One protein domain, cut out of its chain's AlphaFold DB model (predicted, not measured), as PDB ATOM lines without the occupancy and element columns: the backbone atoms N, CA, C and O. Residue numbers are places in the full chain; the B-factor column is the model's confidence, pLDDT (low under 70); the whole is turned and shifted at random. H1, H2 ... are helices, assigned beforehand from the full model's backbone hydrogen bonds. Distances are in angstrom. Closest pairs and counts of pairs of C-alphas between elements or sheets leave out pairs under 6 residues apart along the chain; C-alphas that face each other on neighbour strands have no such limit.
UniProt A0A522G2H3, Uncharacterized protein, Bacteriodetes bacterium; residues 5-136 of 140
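What this domain is: This is residues 5 to 136 of the 140 residues of an uncharacterized protein of Bacteriodetes bacterium (UniProt A0A522G2H3). What shape is this? It is an elongated up-and-down bundle: H2, H3 and H4 form a row, and H1 and H5 cover one side. How large? The printed part, 132 residues with five named helices, is all helix and compact, with a radius of gyration of the C-alphas of 14.3 A and spans of 45, 29 and 21 A.

How they stand to each other: Which helices meet? H1 to H5, in turn residues 5 to 27, 31 to 55, 61 to 79, 86 to 107 and 111 to 136, form successive hairpins. The closest C-alphas of H2 and H3, Gly 48 and Gly 68, are 3.7 A apart. Which backbones are complete? In H1, H3 and H4 every O i to N i+4 pair is within hydrogen-bond range.

Where its parts are: Where does H1 begin? C-alpha 5 is at (65.562, 43.536, -44.791). Where does H5 end? C-alpha 136 is at (37.590, 20.801, -48.940).

The domain as a whole: Any cut? The printed part has no cut. Where is confidence low? Residues 81 to 100, among others, have pLDDT under 70.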
ATOM      1  N   THR A   5      65.449  44.727 -45.638       78.81
ATOM      2  CA  THR A   5      65.562  43.536 -44.791       78.81
ATOM      3  C   THR A   5      64.289  43.193 -44.018       78.81
ATOM      4  O   THR A   5      63.859  42.047 -44.046       78.81
ATOM      5  N   ARG A   6      63.624  44.164 -43.376       78.00
ATOM      6  CA  ARG A   6      62.427  43.887 -42.562       78.00
ATOM      7  C   ARG A   6      61.258  43.393 -43.411       78.00
ATOM      8  O   ARG A   6      60.572  42.466 -43.010       78.00
ATOM      9  N   LYS A   7      61.060  43.972 -44.599       79.31
ATOM     10  CA  LYS A   7      60.025  43.516 -45.544       79.31
ATOM     11  C   LYS A   7      60.301  42.103 -46.052       79.31
ATOM     12  O   LYS A   7      59.362  41.337 -46.230       79.31
ATOM     13  N   VAL A   8      61.572  41.775 -46.282       83.69
ATOM     14  CA  VAL A   8      61.986  40.430 -46.700       83.69
ATOM     15  C   VAL A   8      61.694  39.423 -45.591       83.69
ATOM     16  O   VAL A   8      60.990  38.459 -45.855       83.69
ATOM     17  N   ILE A   9      62.129  39.693 -44.355       85.19
ATOM     18  CA  ILE A   9      61.885  38.808 -43.203       85.19
ATOM     19  C   ILE A   9      60.387  38.550 -43.024       85.19
ATOM     20  O   ILE A   9      59.975  37.396 -42.940       85.19
ATOM     21  N   SER A  10      59.564  39.603 -43.026       84.31
ATOM     22  CA  SER A  10      58.119  39.454 -42.869       84.31
ATOM     23  C   SER A  10      57.493  38.555 -43.944       84.31
ATOM     24  O   SER A  10      56.700  37.672 -43.622       84.31
ATOM     25  N   ARG A  11      57.892  38.732 -45.211       86.25
ATOM     26  CA  ARG A  11      57.406  37.898 -46.320       86.25
ATOM     27  C   ARG A  11      57.906  36.463 -46.225       86.25
ATOM     28  O   ARG A  11      57.155  35.546 -46.530       86.25
ATOM     29  N   SER A  12      59.149  36.259 -45.799       88.94
ATOM     30  CA  SER A  12      59.700  34.922 -45.588       88.94
ATOM     31  C   SER A  12      58.928  34.170 -44.505       88.94
ATOM     32  O   SER A  12      58.588  33.015 -44.728       88.94
ATOM     33  N   ILE A  13      58.581  34.823 -43.387       90.19
ATOM     34  CA  ILE A  13      57.753  34.216 -42.329       90.19
ATOM     35  C   ILE A  13      56.400  33.769 -42.901       90.19
ATOM     36  O   ILE A  13      55.990  32.630 -42.678       90.19
ATOM     37  N   PHE A  14      55.746  34.627 -43.690       89.69
ATOM     38  CA  PHE A  14      54.478  34.288 -44.339       89.69
ATOM     39  C   PHE A  14      54.611  33.088 -45.289       89.69
ATOM     40  O   PHE A  14      53.846  32.131 -45.188       89.69
ATOM     41  N   ILE A  15      55.601  33.115 -46.190       90.94
ATOM     42  CA  ILE A  15      55.835  32.052 -47.180       90.94
ATOM     43  C   ILE A  15      56.122  30.718 -46.489       90.94
ATOM     44  O   ILE A  15      55.550  29.702 -46.877       90.94
ATOM     45  N   VAL A  16      56.966  30.714 -45.453       91.31
ATOM     46  CA  VAL A  16      57.258  29.503 -44.674       91.31
ATOM     47  C   VAL A  16      55.979  28.963 -44.034       91.31
ATOM     48  O   VAL A  16      55.722  27.768 -44.131       91.31
ATOM     49  N   GLY A  17      55.129  29.827 -43.470       88.69
ATOM     50  CA  GLY A  17      53.849  29.408 -42.893       88.69
ATOM     51  C   GLY A  17      52.908  28.777 -43.911       88.69
ATOM     52  O   GLY A  17      52.346  27.714 -43.655       88.69
ATOM     53  N   VAL A  18      52.773  29.392 -45.085       89.06
ATOM     54  CA  VAL A  18      51.968  28.844 -46.186       89.06
ATOM     55  C   VAL A  18      52.491  27.478 -46.627       89.06
ATOM     56  O   VAL A  18      51.705  26.549 -46.805       89.06
ATOM     57  N   LEU A  19      53.811  27.329 -46.767       89.31
ATOM     58  CA  LEU A  19      54.426  26.051 -47.124       89.31
ATOM     59  C   LEU A  19      54.183  24.990 -46.049       89.31
ATOM     60  O   LEU A  19      53.837  23.864 -46.396       89.31
ATOM     61  N   CYS A  20      54.295  25.330 -44.762       87.69
ATOM     62  CA  CYS A  20      53.977  24.406 -43.672       87.69
ATOM     63  C   CYS A  20      52.522  23.927 -43.743       87.69
ATOM     64  O   CYS A  20      52.277  22.725 -43.636       87.69
ATOM     65  N   ILE A  21      51.572  24.832 -43.994       83.81
ATOM     66  CA  ILE A  21      50.154  24.487 -44.160       83.81
ATOM     67  C   ILE A  21      49.951  23.546 -45.356       83.81
ATOM     68  O   ILE A  21      49.320  22.495 -45.216       83.81
ATOM     69  N   LEU A  22      50.510  23.879 -46.523       84.44
ATOM     70  CA  LEU A  22      50.385  23.054 -47.730       84.44
ATOM     71  C   LEU A  22      50.988  21.661 -47.533       84.44
ATOM     72  O   LEU A  22      50.338  20.660 -47.826       84.44
ATOM     73  N   LEU A  23      52.201  21.586 -46.982       84.25
ATOM     74  CA  LEU A  23      52.877  20.319 -46.712       84.25
ATOM     75  C   LEU A  23      52.124  19.494 -45.662       84.25
ATOM     76  O   LEU A  23      51.978  18.287 -45.843       84.25
ATOM     77  N   SER A  24      51.585  20.121 -44.612       78.12
ATOM     78  CA  SER A  24      50.745  19.414 -43.631       78.12
ATOM     79  C   SER A  24      49.498  18.799 -44.273       78.12
ATOM     80  O   SER A  24      49.131  17.678 -43.933       78.12
ATOM     81  N   SER A  25      48.910  19.492 -45.255       76.06
ATOM     82  CA  SER A  25      47.706  19.042 -45.961       76.06
ATOM     83  C   SER A  25      47.999  17.921 -46.966       76.06
ATOM     84  O   SER A  25      47.157  17.062 -47.163       76.06
ATOM     85  N   ILE A  26      49.179  17.908 -47.598       77.81
ATOM     86  CA  ILE A  26      49.570  16.864 -48.566       77.81
ATOM     87  C   ILE A  26      50.025  15.592 -47.850       77.81
ATOM     88  O   ILE A  26      49.673  14.486 -48.250       77.81
ATOM     89  N   PHE A  27      50.853  15.741 -46.816       74.25
ATOM     90  CA  PHE A  27      51.526  14.599 -46.211       74.25
ATOM     91  C   PHE A  27      50.728  13.950 -45.082       74.25
ATOM     92  O   PHE A  27      51.126  12.862 -44.689       74.25
ATOM     93  N   HIS A  28      49.658  14.575 -44.561       64.00
ATOM     94  CA  HIS A  28      48.736  14.103 -43.501       64.00
ATOM     95  C   HIS A  28      49.358  13.529 -42.197       64.00
ATOM     96  O   HIS A  28      48.639  13.269 -41.240       64.00
ATOM     97  N   ILE A  29      50.679  13.337 -42.123       54.09
ATOM     98  CA  ILE A  29      51.341  12.370 -41.225       54.09
ATOM     99  C   ILE A  29      52.425  13.032 -40.359       54.09
ATOM    100  O   ILE A  29      52.903  12.465 -39.381       54.09
ATOM    101  N   SER A  30      52.815  14.268 -40.663       62.75
ATOM    102  CA  SER A  30      53.940  14.925 -40.002       62.75
ATOM    103  C   SER A  30      53.452  15.948 -38.971       62.75
ATOM    104  O   SER A  30      53.216  17.114 -39.292       62.75
ATOM    105  N   ASN A  31      53.373  15.525 -37.699       72.06
ATOM    106  CA  ASN A  31      53.161  16.411 -36.537       72.06
ATOM    107  C   ASN A  31      54.102  17.629 -36.544       72.06
ATOM    108  O   ASN A  31      53.779  18.686 -36.006       72.06
ATOM    109  N   VAL A  32      55.261  17.496 -37.191       80.94
ATOM    110  CA  VAL A  32      56.275  18.538 -37.333       80.94
ATOM    111  C   VAL A  32      55.716  19.791 -38.022       80.94
ATOM    112  O   VAL A  32      55.965  20.898 -37.546       80.94
ATOM    113  N   PHE A  33      54.915  19.663 -39.088       80.56
ATOM    114  CA  PHE A  33      54.373  20.837 -39.794       80.56
ATOM    115  C   PHE A  33      53.282  21.576 -39.003       80.56
ATOM    116  O   PHE A  33      53.149  22.798 -39.137       80.56
ATOM    117  N   TYR A  34      52.551  20.868 -38.138       77.44
ATOM    118  CA  TYR A  34      51.614  21.487 -37.199       77.44
ATOM    119  C   TYR A  34      52.350  22.300 -36.136       77.44
ATOM    120  O   TYR A  34      52.013  23.462 -35.911       77.44
ATOM    121  N   TRP A  35      53.419  21.741 -35.561       82.69
ATOM    122  CA  TRP A  35      54.274  22.464 -34.618       82.69
ATOM    123  C   TRP A  35      54.901  23.710 -35.245       82.69
ATOM    124  O   TRP A  35      54.856  24.780 -34.639       82.69
ATOM    125  N   PHE A  36      55.412  23.615 -36.476       88.69
ATOM    126  CA  PHE A  36      55.932  24.786 -37.188       88.69
ATOM    127  C   PHE A  36      54.860  25.858 -37.417       88.69
ATOM    128  O   PHE A  36      55.110  27.033 -37.148       88.69
ATOM    129  N   SER A  37      53.655  25.472 -37.845       86.19
ATOM    130  CA  SER A  37      52.533  26.410 -37.997       86.19
ATOM    131  C   SER A  37      52.143  27.061 -36.660       86.19
ATOM    132  O   SER A  37      51.864  28.259 -36.619       86.19
ATOM    133  N   GLY A  38      52.222  26.320 -35.549       86.75
ATOM    134  CA  GLY A  38      52.055  26.850 -34.192       86.75
ATOM    135  C   GLY A  38      53.120  27.886 -33.812       86.75
ATOM    136  O   GLY A  38      52.787  28.972 -33.341       86.75
ATOM    137  N   VAL A  39      54.399  27.613 -34.086       91.44
ATOM    138  CA  VAL A  39      55.499  28.574 -33.855       91.44
ATOM    139  C   VAL A  39      55.305  29.849 -34.685       91.44
ATOM    140  O   VAL A  39      55.503  30.963 -34.189       91.44
ATOM    141  N   ILE A  40      54.871  29.710 -35.936       92.88
ATOM    142  CA  ILE A  40      54.573  30.846 -36.815       92.88
ATOM    143  C   ILE A  40      53.380  31.637 -36.281       92.88
ATOM    144  O   ILE A  40      53.439  32.866 -36.220       92.88
ATOM    145  N   SER A  41      52.340  30.954 -35.803       91.38
ATOM    146  CA  SER A  41      51.208  31.600 -35.145       91.38
ATOM    147  C   SER A  41      51.646  32.439 -33.940       91.38
ATOM    148  O   SER A  41      51.291  33.617 -33.861       91.38
ATOM    149  N   LEU A  42      52.478  31.891 -33.048       92.75
ATOM    150  CA  LEU A  42      53.013  32.630 -31.897       92.75
ATOM    151  C   LEU A  42      53.874  33.821 -32.336       92.75
ATOM    152  O   LEU A  42      53.810  34.899 -31.743       92.75
ATOM    153  N   THR A  43      54.633  33.659 -33.418       92.94
ATOM    154  CA  THR A  43      55.424  34.745 -34.009       92.94
ATOM    155  C   THR A  43      54.525  35.905 -34.443       92.94
ATOM    156  O   THR A  43      54.815  37.057 -34.119       92.94
ATOM    157  N   TYR A  44      53.398  35.632 -35.106       91.12
ATOM    158  CA  TYR A  44      52.420  36.666 -35.462       91.12
ATOM    159  C   TYR A  44      51.681  37.245 -34.250       91.12
ATOM    160  O   TYR A  44      51.398  38.444 -34.246       91.12
ATOM    161  N   LEU A  45      51.422  36.447 -33.214       90.62
ATOM    162  CA  LEU A  45      50.756  36.911 -31.997       90.62
ATOM    163  C   LEU A  45      51.609  37.941 -31.244       90.62
ATOM    164  O   LEU A  45      51.140  39.035 -30.935       90.62
ATOM    165  N   PHE A  46      52.880  37.619 -30.992       91.00
ATOM    166  CA  PHE A  46      53.769  38.476 -30.200       91.00
ATOM    167  C   PHE A  46      54.462  39.555 -31.034       91.00
ATOM    168  O   PHE A  46      54.684  40.673 -30.563       91.00
ATOM    169  N   SER A  47      54.792  39.249 -32.290       89.81
ATOM    170  CA  SER A  47      55.571  40.140 -33.160       89.81
ATOM    171  C   SER A  47      54.764  40.723 -34.317       89.81
ATOM    172  O   SER A  47      55.327  41.439 -35.144       89.81
ATOM    173  N   GLY A  48      53.450  40.493 -34.381       85.62
ATOM    174  CA  GLY A  48      52.595  40.952 -35.480       85.62
ATOM    175  C   GLY A  48      52.678  42.452 -35.731       85.62
ATOM    176  O   GLY A  48      52.901  42.876 -36.861       85.62
ATOM    177  N   TRP A  49      52.632  43.271 -34.676       86.12
ATOM    178  CA  TRP A  49      52.789  44.723 -34.812       86.12
ATOM    179  C   TRP A  49      54.124  45.099 -35.484       86.12
ATOM    180  O   TRP A  49      54.171  45.982 -36.346       86.12
ATOM    181  N   TYR A  50      55.210  44.394 -35.141       85.81
ATOM    182  CA  TYR A  50      56.538  44.598 -35.703       85.81
ATOM    183  C   TYR A  50      56.621  44.085 -37.151       85.81
ATOM    184  O   TYR A  50      57.188  44.757 -38.017       85.81
ATOM    185  N   ILE A  51      56.015  42.944 -37.452       87.25
ATOM    186  CA  ILE A  51      55.941  42.387 -38.806       87.25
ATOM    187  C   ILE A  51      55.165  43.348 -39.719       87.25
ATOM    188  O   ILE A  51      55.673  43.757 -40.770       87.25
ATOM    189  N   PHE A  52      53.992  43.810 -39.275       84.94
ATOM    190  CA  PHE A  52      53.087  44.654 -40.054       84.94
ATOM    191  C   PHE A  52      53.521  46.114 -40.171       84.94
ATOM    192  O   PHE A  52      53.295  46.716 -41.220       84.94
ATOM    193  N   LYS A  53      54.283  46.660 -39.212       83.94
ATOM    194  CA  LYS A  53      55.023  47.932 -39.391       83.94
ATOM    195  C   LYS A  53      55.975  47.891 -40.599       83.94
ATOM    196  O   LYS A  53      56.325  48.946 -41.130       83.94
ATOM    197  N   GLY A  54      56.422  46.704 -41.027       78.12
ATOM    198  CA  GLY A  54      57.213  46.516 -42.246       78.12
ATOM    199  C   GLY A  54      56.411  46.781 -43.525       78.12
ATOM    200  O   GLY A  54      56.924  47.411 -44.452       78.12
ATOM    201  N   TYR A  55      55.143  46.373 -43.554       76.19
ATOM    202  CA  TYR A  55      54.239  46.545 -44.696       76.19
ATOM    203  C   TYR A  55      53.541  47.907 -44.695       76.19
ATOM    204  O   TYR A  55      53.477  48.576 -45.727       76.19
ATOM    205  N   TYR A  56      53.069  48.338 -43.525       78.62
ATOM    206  CA  TYR A  56      52.290  49.554 -43.336       78.62
ATOM    207  C   TYR A  56      52.905  50.426 -42.223       78.62
ATOM    208  O   TYR A  56      52.405  50.453 -41.098       78.62
ATOM    209  N   PRO A  57      54.021  51.133 -42.506       78.31
ATOM    210  CA  PRO A  57      54.762  51.912 -41.504       78.31
ATOM    211  C   PRO A  57      53.954  53.038 -40.853       78.31
ATOM    212  O   PRO A  57      54.172  53.333 -39.675       78.31
ATOM    213  N   GLU A  58      53.035  53.628 -41.618       80.12
ATOM    214  CA  GLU A  58      52.097  54.680 -41.198       80.12
ATOM    215  C   GLU A  58      50.883  54.119 -40.434       80.12
ATOM    216  O   GLU A  58      49.988  54.861 -40.038       80.12
ATOM    217  N   GLY A  59      50.803  52.795 -40.269       76.81
ATOM    218  CA  GLY A  59      49.701  52.139 -39.586       76.81
ATOM    219  C   GLY A  59      49.700  52.409 -38.088       76.81
ATOM    220  O   GLY A  59      50.739  52.332 -37.429       76.81
ATOM    221  N   HIS A  60      48.510  52.673 -37.545       81.75
ATOM    222  CA  HIS A  60      48.328  52.778 -36.103       81.75
ATOM    223  C   HIS A  60      48.665  51.431 -35.435       81.75
ATOM    224  O   HIS A  60      48.179  50.400 -35.915       81.75
ATOM    225  N   PRO A  61      49.435  51.408 -34.330       79.44
ATOM    226  CA  PRO A  61      49.881  50.171 -33.680       79.44
ATOM    227  C   PRO A  61      48.752  49.189 -33.366       79.44
ATOM    228  O   PRO A  61      48.911  47.994 -33.580       79.44
ATOM    229  N   VAL A  62      47.589  49.699 -32.947       78.94
ATOM    230  CA  VAL A  62      46.400  48.884 -32.649       78.94
ATOM    231  C   VAL A  62      45.939  48.085 -33.873       78.94
ATOM    232  O   VAL A  62      45.730  46.882 -33.766       78.94
ATOM    233  N   TYR A  63      45.854  48.699 -35.060       78.81
ATOM    234  CA  TYR A  63      45.473  47.973 -36.279       78.81
ATOM    235  C   TYR A  63      46.508  46.910 -36.652       78.81
ATOM    236  O   TYR A  63      46.152  45.800 -37.029       78.81
ATOM    237  N   LEU A  64      47.795  47.230 -36.508       83.06
ATOM    238  CA  LEU A  64      48.882  46.296 -36.811       83.06
ATOM    239  C   LEU A  64      48.908  45.108 -35.838       83.06
ATOM    240  O   LEU A  64      49.239  43.995 -36.239       83.06
ATOM    241  N   PHE A  65      48.538  45.335 -34.577       82.94
ATOM    242  CA  PHE A  65      48.353  44.277 -33.588       82.94
ATOM    243  C   PHE A  65      47.179  43.364 -33.960       82.94
ATOM    244  O   PHE A  65      47.351  42.147 -33.997       82.94
ATOM    245  N   PHE A  66      46.028  43.933 -34.337       82.06
ATOM    246  CA  PHE A  66      44.885  43.148 -34.817       82.06
ATOM    247  C   PHE A  66      45.229  42.304 -36.048       82.06
ATOM    248  O   PHE A  66      44.794  41.161 -36.151       82.06
ATOM    249  N   PHE A  67      46.057  42.818 -36.958       82.81
ATOM    250  CA  PHE A  67      46.538  42.037 -38.100       82.81
ATOM    251  C   PHE A  67      47.413  40.859 -37.663       82.81
ATOM    252  O   PHE A  67      47.257  39.754 -38.180       82.81
ATOM    253  N   GLY A  68      48.280  41.076 -36.667       88.19
ATOM    254  CA  GLY A  68      49.023  40.018 -35.972       88.19
ATOM    255  C   GLY A  68      48.113  38.916 -35.457       88.19
ATOM    256  O   GLY A  68      48.312  37.744 -35.766       88.19
ATOM    257  N   TYR A  69      47.070  39.317 -34.736       85.56
ATOM    258  CA  TYR A  69      46.096  38.403 -34.158       85.56
ATOM    259  C   TYR A  69      45.343  37.590 -35.221       85.56
ATOM    260  O   TYR A  69      45.208  36.378 -35.083       85.56
ATOM    261  N   ILE A  70      44.915  38.225 -36.318       84.88
ATOM    262  CA  ILE A  70      44.222  37.542 -37.422       84.88
ATOM    263  C   ILE A  70      45.128  36.493 -38.077       84.88
ATOM    264  O   ILE A  70      44.701  35.358 -38.276       84.88
ATOM    265  N   TYR A  71      46.380  36.846 -38.381       87.19
ATOM    266  CA  TYR A  71      47.327  35.909 -38.994       87.19
ATOM    267  C   TYR A  71      47.692  34.773 -38.037       87.19
ATOM    268  O   TYR A  71      47.748  33.618 -38.451       87.19
ATOM    269  N   SER A  72      47.880  35.076 -36.752       89.19
ATOM    270  CA  SER A  72      48.093  34.068 -35.714       89.19
ATOM    271  C   SER A  72      46.921  33.087 -35.640       89.19
ATOM    272  O   SER A  72      47.143  31.876 -35.712       89.19
ATOM    273  N   GLY A  73      45.689  33.596 -35.576       83.75
ATOM    274  CA  GLY A  73      44.471  32.787 -35.563       83.75
ATOM    275  C   GLY A  73      44.319  31.923 -36.812       83.75
ATOM    276  O   GLY A  73      43.965  30.755 -36.690       83.75
ATOM    277  N   PHE A  74      44.659  32.449 -37.990       85.06
ATOM    278  CA  PHE A  74      44.671  31.669 -39.227       85.06
ATOM    279  C   PHE A  74      45.689  30.524 -39.176       85.06
ATOM    280  O   PHE A  74      45.300  29.375 -39.351       85.06
ATOM    281  N   PHE A  75      46.969  30.797 -38.886       86.81
ATOM    282  CA  PHE A  75      47.996  29.745 -38.856       86.81
ATOM    283  C   PHE A  75      47.720  28.695 -37.777       86.81
ATOM    284  O   PHE A  75      47.961  27.511 -38.002       86.81
ATOM    285  N   LEU A  76      47.179  29.113 -36.630       84.38
ATOM    286  CA  LEU A  76      46.772  28.197 -35.569       84.38
ATOM    287  C   LEU A  76      45.565  27.360 -36.003       84.38
ATOM    288  O   LEU A  76      45.601  26.139 -35.919       84.38
ATOM    289  N   GLY A  77      44.521  28.002 -36.526       77.06
ATOM    290  CA  GLY A  77      43.329  27.329 -37.032       77.06
ATOM    291  C   GLY A  77      43.663  26.328 -38.134       77.06
ATOM    292  O   GLY A  77      43.197  25.198 -38.084       77.06
ATOM    293  N   SER A  78      44.543  26.691 -39.067       76.31
ATOM    294  CA  SER A  78      45.040  25.811 -40.129       76.31
ATOM    295  C   SER A  78      45.882  24.647 -39.611       76.31
ATOM    296  O   SER A  78      45.799  23.558 -40.179       76.31
ATOM    297  N   ALA A  79      46.672  24.849 -38.550       74.69
ATOM    298  CA  ALA A  79      47.443  23.785 -37.905       74.69
ATOM    299  C   ALA A  79      46.548  22.751 -37.208       74.69
ATOM    300  O   ALA A  79      46.939  21.603 -37.040       74.69
ATOM    301  N   PHE A  80      45.345  23.150 -36.805       71.62
ATOM    302  CA  PHE A  80      44.410  22.289 -36.086       71.62
ATOM    303  C   PHE A  80      43.091  22.086 -36.838       71.62
ATOM    304  O   PHE A  80      42.113  21.628 -36.250       71.62
ATOM    305  N   ALA A  81      43.049  22.385 -38.138       65.06
ATOM    306  CA  ALA A  81      41.835  22.289 -38.949       65.06
ATOM    307  C   ALA A  81      41.321  20.842 -39.062       65.06
ATOM    308  O   ALA A  81      40.122  20.622 -39.235       65.06
ATOM    309  N   SER A  82      42.228  19.869 -38.941       59.50
ATOM    310  CA  SER A  82      41.952  18.431 -38.882       59.50
ATOM    311  C   SER A  82      41.596  17.935 -37.476       59.50
ATOM    312  O   SER A  82      41.134  16.807 -37.335       59.50
ATOM    313  N   SER A  83      41.780  18.751 -36.431       65.25
ATOM    314  CA  SER A  83      41.389  18.366 -35.076       65.25
ATOM    315  C   SER A  83      39.866  18.393 -34.924       65.25
ATOM    316  O   SER A  83      39.175  19.238 -35.500       65.25
ATOM    317  N   GLU A  84      39.334  17.490 -34.103       62.19
ATOM    318  CA  GLU A  84      37.914  17.463 -33.723       62.19
ATOM    319  C   GLU A  84      37.535  18.603 -32.760       62.19
ATOM    320  O   GLU A  84      36.397  18.707 -32.308       62.19
ATOM    321  N   ILE A  85      38.480  19.492 -32.443       67.44
ATOM    322  CA  ILE A  85      38.274  20.593 -31.510       67.44
ATOM    323  C   ILE A  85      37.452  21.680 -32.214       67.44
ATOM    324  O   ILE A  85      37.983  22.524 -32.943       67.44
ATOM    325  N   GLU A  86      36.142  21.687 -31.964       65.75
ATOM    326  CA  GLU A  86      35.175  22.631 -32.548       65.75
ATOM    327  C   GLU A  86      35.591  24.100 -32.396       65.75
ATOM    328  O   GLU A  86      35.407  24.910 -33.308       65.75
ATOM    329  N   MET A  87      36.225  24.437 -31.269       64.31
ATOM    330  CA  MET A  87      36.729  25.781 -31.001       64.31
ATOM    331  C   MET A  87      37.741  26.230 -32.066       64.31
ATOM    332  O   MET A  87      37.662  27.358 -32.550       64.31
ATOM    333  N   LEU A  88      38.651  25.353 -32.503       65.00
ATOM    334  CA  LEU A  88      39.686  25.687 -33.489       65.00
ATOM    335  C   LEU A  88      39.101  25.854 -34.898       65.00
ATOM    336  O   LEU A  88      39.516  26.758 -35.628       65.00
ATOM    337  N   ARG A  89      38.061  25.081 -35.243       64.44
ATOM    338  CA  ARG A  89      37.280  25.297 -36.476       64.44
ATOM    339  C   ARG A  89      36.557  26.643 -36.466       64.44
ATOM    340  O   ARG A  89      36.574  27.348 -37.475       64.44
ATOM    341  N   ALA A  90      35.967  27.026 -35.334       66.31
ATOM    342  CA  ALA A  90      35.329  28.331 -35.189       66.31
ATOM    343  C   ALA A  90      36.350  29.472 -35.331       66.31
ATOM    344  O   ALA A  90      36.103  30.416 -36.081       66.31
ATOM    345  N   TYR A  91      37.520  29.369 -34.691       66.31
ATOM    346  CA  TYR A  91      38.604  30.353 -34.826       66.31
ATOM    347  C   TYR A  91      39.079  30.514 -36.272       66.31
ATOM    348  O   TYR A  91      39.292  31.637 -36.733       66.31
ATOM    349  N   PHE A  92      39.199  29.409 -37.003       66.56
ATOM    350  CA  PHE A  92      39.550  29.431 -38.416       66.56
ATOM    351  C   PHE A  92      38.493  30.163 -39.260       66.56
ATOM    352  O   PHE A  92      38.834  31.098 -39.984       66.56
ATOM    353  N   LEU A  93      37.205  29.842 -39.101       67.94
ATOM    354  CA  LEU A  93      36.098  30.545 -39.770       67.94
ATOM    355  C   LEU A  93      36.060  32.045 -39.436       67.94
ATOM    356  O   LEU A  93      35.922  32.879 -40.334       67.94
ATOM    357  N   TRP A  94      36.247  32.402 -38.166       66.12
ATOM    358  CA  TRP A  94      36.333  33.798 -37.737       66.12
ATOM    359  C   TRP A  94      37.538  34.518 -38.342       66.12
ATOM    360  O   TRP A  94      37.412  35.675 -38.744       66.12
ATOM    361  N   SER A  95      38.684  33.843 -38.476       68.06
ATOM    362  CA  SER A  95      39.862  34.417 -39.134       68.06
ATOM    363  C   SER A  95      39.584  34.742 -40.605       68.06
ATOM    364  O   SER A  95      39.935  35.831 -41.051       68.06
ATOM    365  N   ILE A  96      38.852  33.885 -41.328       68.50
ATOM    366  CA  ILE A  96      38.441  34.125 -42.723       68.50
ATOM    367  C   ILE A  96      37.542  35.362 -42.819       68.50
ATOM    368  O   ILE A  96      37.792  36.246 -43.641       68.50
ATOM    369  N   ILE A  97      36.522  35.457 -41.961       69.81
ATOM    370  CA  ILE A  97      35.598  36.603 -41.937       69.81
ATOM    371  C   ILE A  97      36.369  37.898 -41.663       69.81
ATOM    372  O   ILE A  97      36.192  38.895 -42.368       69.81
ATOM    373  N   LEU A  98      37.270  37.879 -40.680       69.31
ATOM    374  CA  LEU A  98      38.093  39.035 -40.338       69.31
ATOM    375  C   LEU A  98      39.044  39.420 -41.476       69.31
ATOM    376  O   LEU A  98      39.199  40.609 -41.744       69.31
ATOM    377  N   ILE A  99      39.622  38.450 -42.193       69.00
ATOM    378  CA  ILE A  99      40.441  38.694 -43.389       69.00
ATOM    379  C   ILE A  99      39.618  39.397 -44.477       69.00
ATOM    380  O   ILE A  99      40.083  40.384 -45.049       69.00
ATOM    381  N   VAL A 100      38.384  38.952 -44.737       69.56
ATOM    382  CA  VAL A 100      37.491  39.573 -45.734       69.56
ATOM    383  C   VAL A 100      37.146  41.011 -45.348       69.56
ATOM    384  O   VAL A 100      37.311  41.923 -46.162       69.56
ATOM    385  N   VAL A 101      36.730  41.243 -44.099       70.75
ATOM    386  CA  VAL A 101      36.422  42.590 -43.583       70.75
ATOM    387  C   VAL A 101      37.627  43.519 -43.732       70.75
ATOM    388  O   VAL A 101      37.496  44.686 -44.110       70.75
ATOM    389  N   LEU A 102      38.821  42.993 -43.486       69.62
ATOM    390  CA  LEU A 102      40.067  43.731 -43.597       69.62
ATOM    391  C   LEU A 102      40.388  44.085 -45.055       69.62
ATOM    392  O   LEU A 102      40.682  45.247 -45.339       69.62
ATOM    393  N   VAL A 103      40.254  43.140 -45.994       67.31
ATOM    394  CA  VAL A 103      40.417  43.400 -47.436       67.31
ATOM    395  C   VAL A 103      39.447  44.486 -47.910       67.31
ATOM    396  O   VAL A 103      39.878  45.435 -48.567       67.31
ATOM    397  N   VAL A 104      38.172  44.413 -47.522       69.56
ATOM    398  CA  VAL A 104      37.162  45.429 -47.873       69.56
ATOM    399  C   VAL A 104      37.533  46.798 -47.294       69.56
ATOM    400  O   VAL A 104      37.554  47.796 -48.014       69.56
ATOM    401  N   THR A 105      37.918  46.856 -46.018       67.56
ATOM    402  CA  THR A 105      38.321  48.108 -45.347       67.56
ATOM    403  C   THR A 105      39.546  48.748 -46.010       67.56
ATOM    404  O   THR A 105      39.655  49.972 -46.105       67.56
ATOM    405  N   VAL A 106      40.476  47.924 -46.493       66.25
ATOM    406  CA  VAL A 106      41.664  48.364 -47.230       66.25
ATOM    407  C   VAL A 106      41.300  48.957 -48.590       66.25
ATOM    408  O   VAL A 106      41.836  50.008 -48.946       66.25
ATOM    409  N   LEU A 107      40.394  48.314 -49.331       66.75
ATOM    410  CA  LEU A 107      39.939  48.786 -50.644       66.75
ATOM    411  C   LEU A 107      39.214  50.136 -50.550       66.75
ATOM    412  O   LEU A 107      39.346  50.964 -51.449       66.75
ATOM    413  N   LEU A 108      38.522  50.389 -49.436       68.88
ATOM    414  CA  LEU A 108      37.807  51.642 -49.173       68.88
ATOM    415  C   LEU A 108      38.718  52.803 -48.718       68.88
ATOM    416  O   LEU A 108      38.263  53.946 -48.636       68.88
ATOM    417  N   LYS A 109      40.005  52.563 -48.419       68.19
ATOM    418  CA  LYS A 109      40.942  53.633 -48.023       68.19
ATOM    419  C   LYS A 109      41.556  54.365 -49.225       68.19
ATOM    420  O   LYS A 109      41.876  53.774 -50.252       68.19
ATOM    421  N   LYS A 110      41.813  55.670 -49.030       59.38
ATOM    422  CA  LYS A 110      42.469  56.580 -49.996       59.38
ATOM    423  C   LYS A 110      43.786  56.007 -50.553       59.38
ATOM    424  O   LYS A 110      44.579  55.435 -49.800       59.38
ATOM    425  N   GLU A 111      44.067  56.273 -51.835       63.75
ATOM    426  CA  GLU A 111      45.228  55.772 -52.608       63.75
ATOM    427  C   GLU A 111      46.581  55.862 -51.887       63.75
ATOM    428  O   GLU A 111      47.406  54.952 -51.997       63.75
ATOM    429  N   LYS A 112      46.806  56.917 -51.089       60.06
ATOM    430  CA  LYS A 112      48.046  57.115 -50.314       60.06
ATOM    431  C   LYS A 112      48.391  55.911 -49.423       60.06
ATOM    432  O   LYS A 112      49.567  55.635 -49.197       60.06
ATOM    433  N   TYR A 113      47.389  55.175 -48.943       63.41
ATOM    434  CA  TYR A 113      47.577  54.007 -48.082       63.41
ATOM    435  C   TYR A 113      47.574  52.674 -48.848       63.41
ATOM    436  O   TYR A 113      48.061  51.673 -48.325       63.41
ATOM    437  N   GLN A 114      47.113  52.650 -50.102       64.12
ATOM    438  CA  GLN A 114      46.934  51.415 -50.869       64.12
ATOM    439  C   GLN A 114      48.256  50.720 -51.231       64.12
ATOM    440  O   GLN A 114      48.307  49.495 -51.250       64.12
ATOM    441  N   LYS A 115      49.361  51.448 -51.469       65.56
ATOM    442  CA  LYS A 115      50.653  50.822 -51.846       65.56
ATOM    443  C   LYS A 115      51.204  49.860 -50.783       65.56
ATOM    444  O   LYS A 115      51.706  48.800 -51.143       65.56
ATOM    445  N   GLY A 116      51.113  50.217 -49.498       64.25
ATOM    446  CA  GLY A 116      51.540  49.341 -48.394       64.25
ATOM    447  C   GLY A 116      50.562  48.190 -48.148       64.25
ATOM    448  O   GLY A 116      50.970  47.083 -47.804       64.25
ATOM    449  N   LEU A 117      49.279  48.439 -48.405       68.62
ATOM    450  CA  LEU A 117      48.209  47.477 -48.179       68.62
ATOM    451  C   LEU A 117      48.051  46.460 -49.322       68.62
ATOM    452  O   LEU A 117      47.578  45.363 -49.069       68.62
ATOM    453  N   LYS A 118      48.525  46.735 -50.546       70.69
ATOM    454  CA  LYS A 118      48.468  45.777 -51.673       70.69
ATOM    455  C   LYS A 118      49.142  44.434 -51.369       70.69
ATOM    456  O   LYS A 118      48.601  43.394 -51.723       70.69
ATOM    457  N   SER A 119      50.312  44.440 -50.719       72.12
ATOM    458  CA  SER A 119      50.967  43.183 -50.305       72.12
ATOM    459  C   SER A 119      50.157  42.450 -49.236       72.12
ATOM    460  O   SER A 119      50.076  41.232 -49.281       72.12
ATOM    461  N   PHE A 120      49.518  43.193 -48.332       73.19
ATOM    462  CA  PHE A 120      48.647  42.626 -47.307       73.19
ATOM    463  C   PHE A 120      47.402  41.979 -47.927       73.19
ATOM    464  O   PHE A 120      47.061  40.851 -47.597       73.19
ATOM    465  N   SER A 121      46.753  42.658 -48.876       74.25
ATOM    466  CA  SER A 121      45.599  42.122 -49.604       74.25
ATOM    467  C   SER A 121      45.943  40.851 -50.378       74.25
ATOM    468  O   SER A 121      45.131  39.935 -50.421       74.25
ATOM    469  N   LEU A 122      47.143  40.768 -50.962       80.88
ATOM    470  CA  LEU A 122      47.599  39.557 -51.644       80.88
ATOM    471  C   LEU A 122      47.762  38.383 -50.666       80.88
ATOM    472  O   LEU A 122      47.256  37.298 -50.933       80.88
ATOM    473  N   GLU A 123      48.439  38.597 -49.535       82.06
ATOM    474  CA  GLU A 123      48.618  37.568 -48.501       82.06
ATOM    475  C   GLU A 123      47.267  37.102 -47.931       82.06
ATOM    476  O   GLU A 123      47.022  35.903 -47.832       82.06
ATOM    477  N   ALA A 124      46.348  38.035 -47.677       76.19
ATOM    478  CA  ALA A 124      44.972  37.754 -47.280       76.19
ATOM    479  C   ALA A 124      44.216  36.874 -48.295       76.19
ATOM    480  O   ALA A 124      43.549  35.915 -47.907       76.19
ATOM    481  N   VAL A 125      44.334  37.161 -49.597       80.31
ATOM    482  CA  VAL A 125      43.728  36.336 -50.657       80.31
ATOM    483  C   VAL A 125      44.341  34.934 -50.684       80.31
ATOM    484  O   VAL A 125      43.612  33.955 -50.819       80.31
ATOM    485  N   ILE A 126      45.660  34.812 -50.505       84.38
ATOM    486  CA  ILE A 126      46.337  33.508 -50.425       84.38
ATOM    487  C   ILE A 126      45.818  32.704 -49.227       84.38
ATOM    488  O   ILE A 126      45.480  31.531 -49.382       84.38
ATOM    489  N   MET A 127      45.700  33.329 -48.052       82.56
ATOM    490  CA  MET A 127      45.138  32.690 -46.857       82.56
ATOM    491  C   MET A 127      43.696  32.230 -47.088       82.56
ATOM    492  O   MET A 127      43.331  31.128 -46.683       82.56
ATOM    493  N   LEU A 128      42.885  33.028 -47.790       77.38
ATOM    494  CA  LEU A 128      41.514  32.663 -48.151       77.38
ATOM    495  C   LEU A 128      41.476  31.416 -49.050       77.38
ATOM    496  O   LEU A 128      40.723  30.483 -48.777       77.38
ATOM    497  N   ILE A 129      42.317  31.369 -50.088       81.94
ATOM    498  CA  ILE A 129      42.416  30.216 -50.997       81.94
ATOM    499  C   ILE A 129      42.859  28.966 -50.231       81.94
ATOM    500  O   ILE A 129      42.219  27.921 -50.342       81.94
ATOM    501  N   LEU A 130      43.906  29.076 -49.409       80.31
ATOM    502  CA  LEU A 130      44.370  27.977 -48.555       80.31
ATOM    503  C   LEU A 130      43.273  27.499 -47.614       80.31
ATOM    504  O   LEU A 130      43.124  26.296 -47.416       80.31
ATOM    505  N   SER A 131      42.478  28.430 -47.084       74.62
ATOM    506  CA  SER A 131      41.391  28.081 -46.181       74.62
ATOM    507  C   SER A 131      40.350  27.195 -46.857       74.62
ATOM    508  O   SER A 131      39.899  26.196 -46.296       74.62
ATOM    509  N   ILE A 132      39.973  27.573 -48.081       76.81
ATOM    510  CA  ILE A 132      39.010  26.836 -48.901       76.81
ATOM    511  C   ILE A 132      39.568  25.451 -49.229       76.81
ATOM    512  O   ILE A 132      38.864  24.464 -49.036       76.81
ATOM    513  N   ILE A 133      40.832  25.371 -49.655       79.00
ATOM    514  CA  ILE A 133      41.496  24.098 -49.966       79.00
ATOM    515  C   ILE A 133      41.488  23.178 -48.742       79.00
ATOM    516  O   ILE A 133      41.029  22.045 -48.847       79.00
ATOM    517  N   GLN A 134      41.922  23.661 -47.574       74.38
ATOM    518  CA  GLN A 134      41.941  22.854 -46.350       74.38
ATOM    519  C   GLN A 134      40.546  22.376 -45.941       74.38
ATOM    520  O   GLN A 134      40.381  21.228 -45.540       74.38
ATOM    521  N   ASN A 135      39.531  23.232 -46.059       71.56
ATOM    522  CA  ASN A 135      38.158  22.860 -45.723       71.56
ATOM    523  C   ASN A 135      37.575  21.816 -46.692       71.56
ATOM    524  O   ASN A 135      36.748  21.008 -46.283       71.56
ATOM    525  N   VAL A 136      37.981  21.831 -47.965       74.00
ATOM    526  CA  VAL A 136      37.590  20.801 -48.940       74.00
ATOM    527  C   VAL A 136      38.322  19.489 -48.658       74.00
ATOM    528  O   VAL A 136      37.679  18.448 -48.605       74.00
TER     529      VAL A 136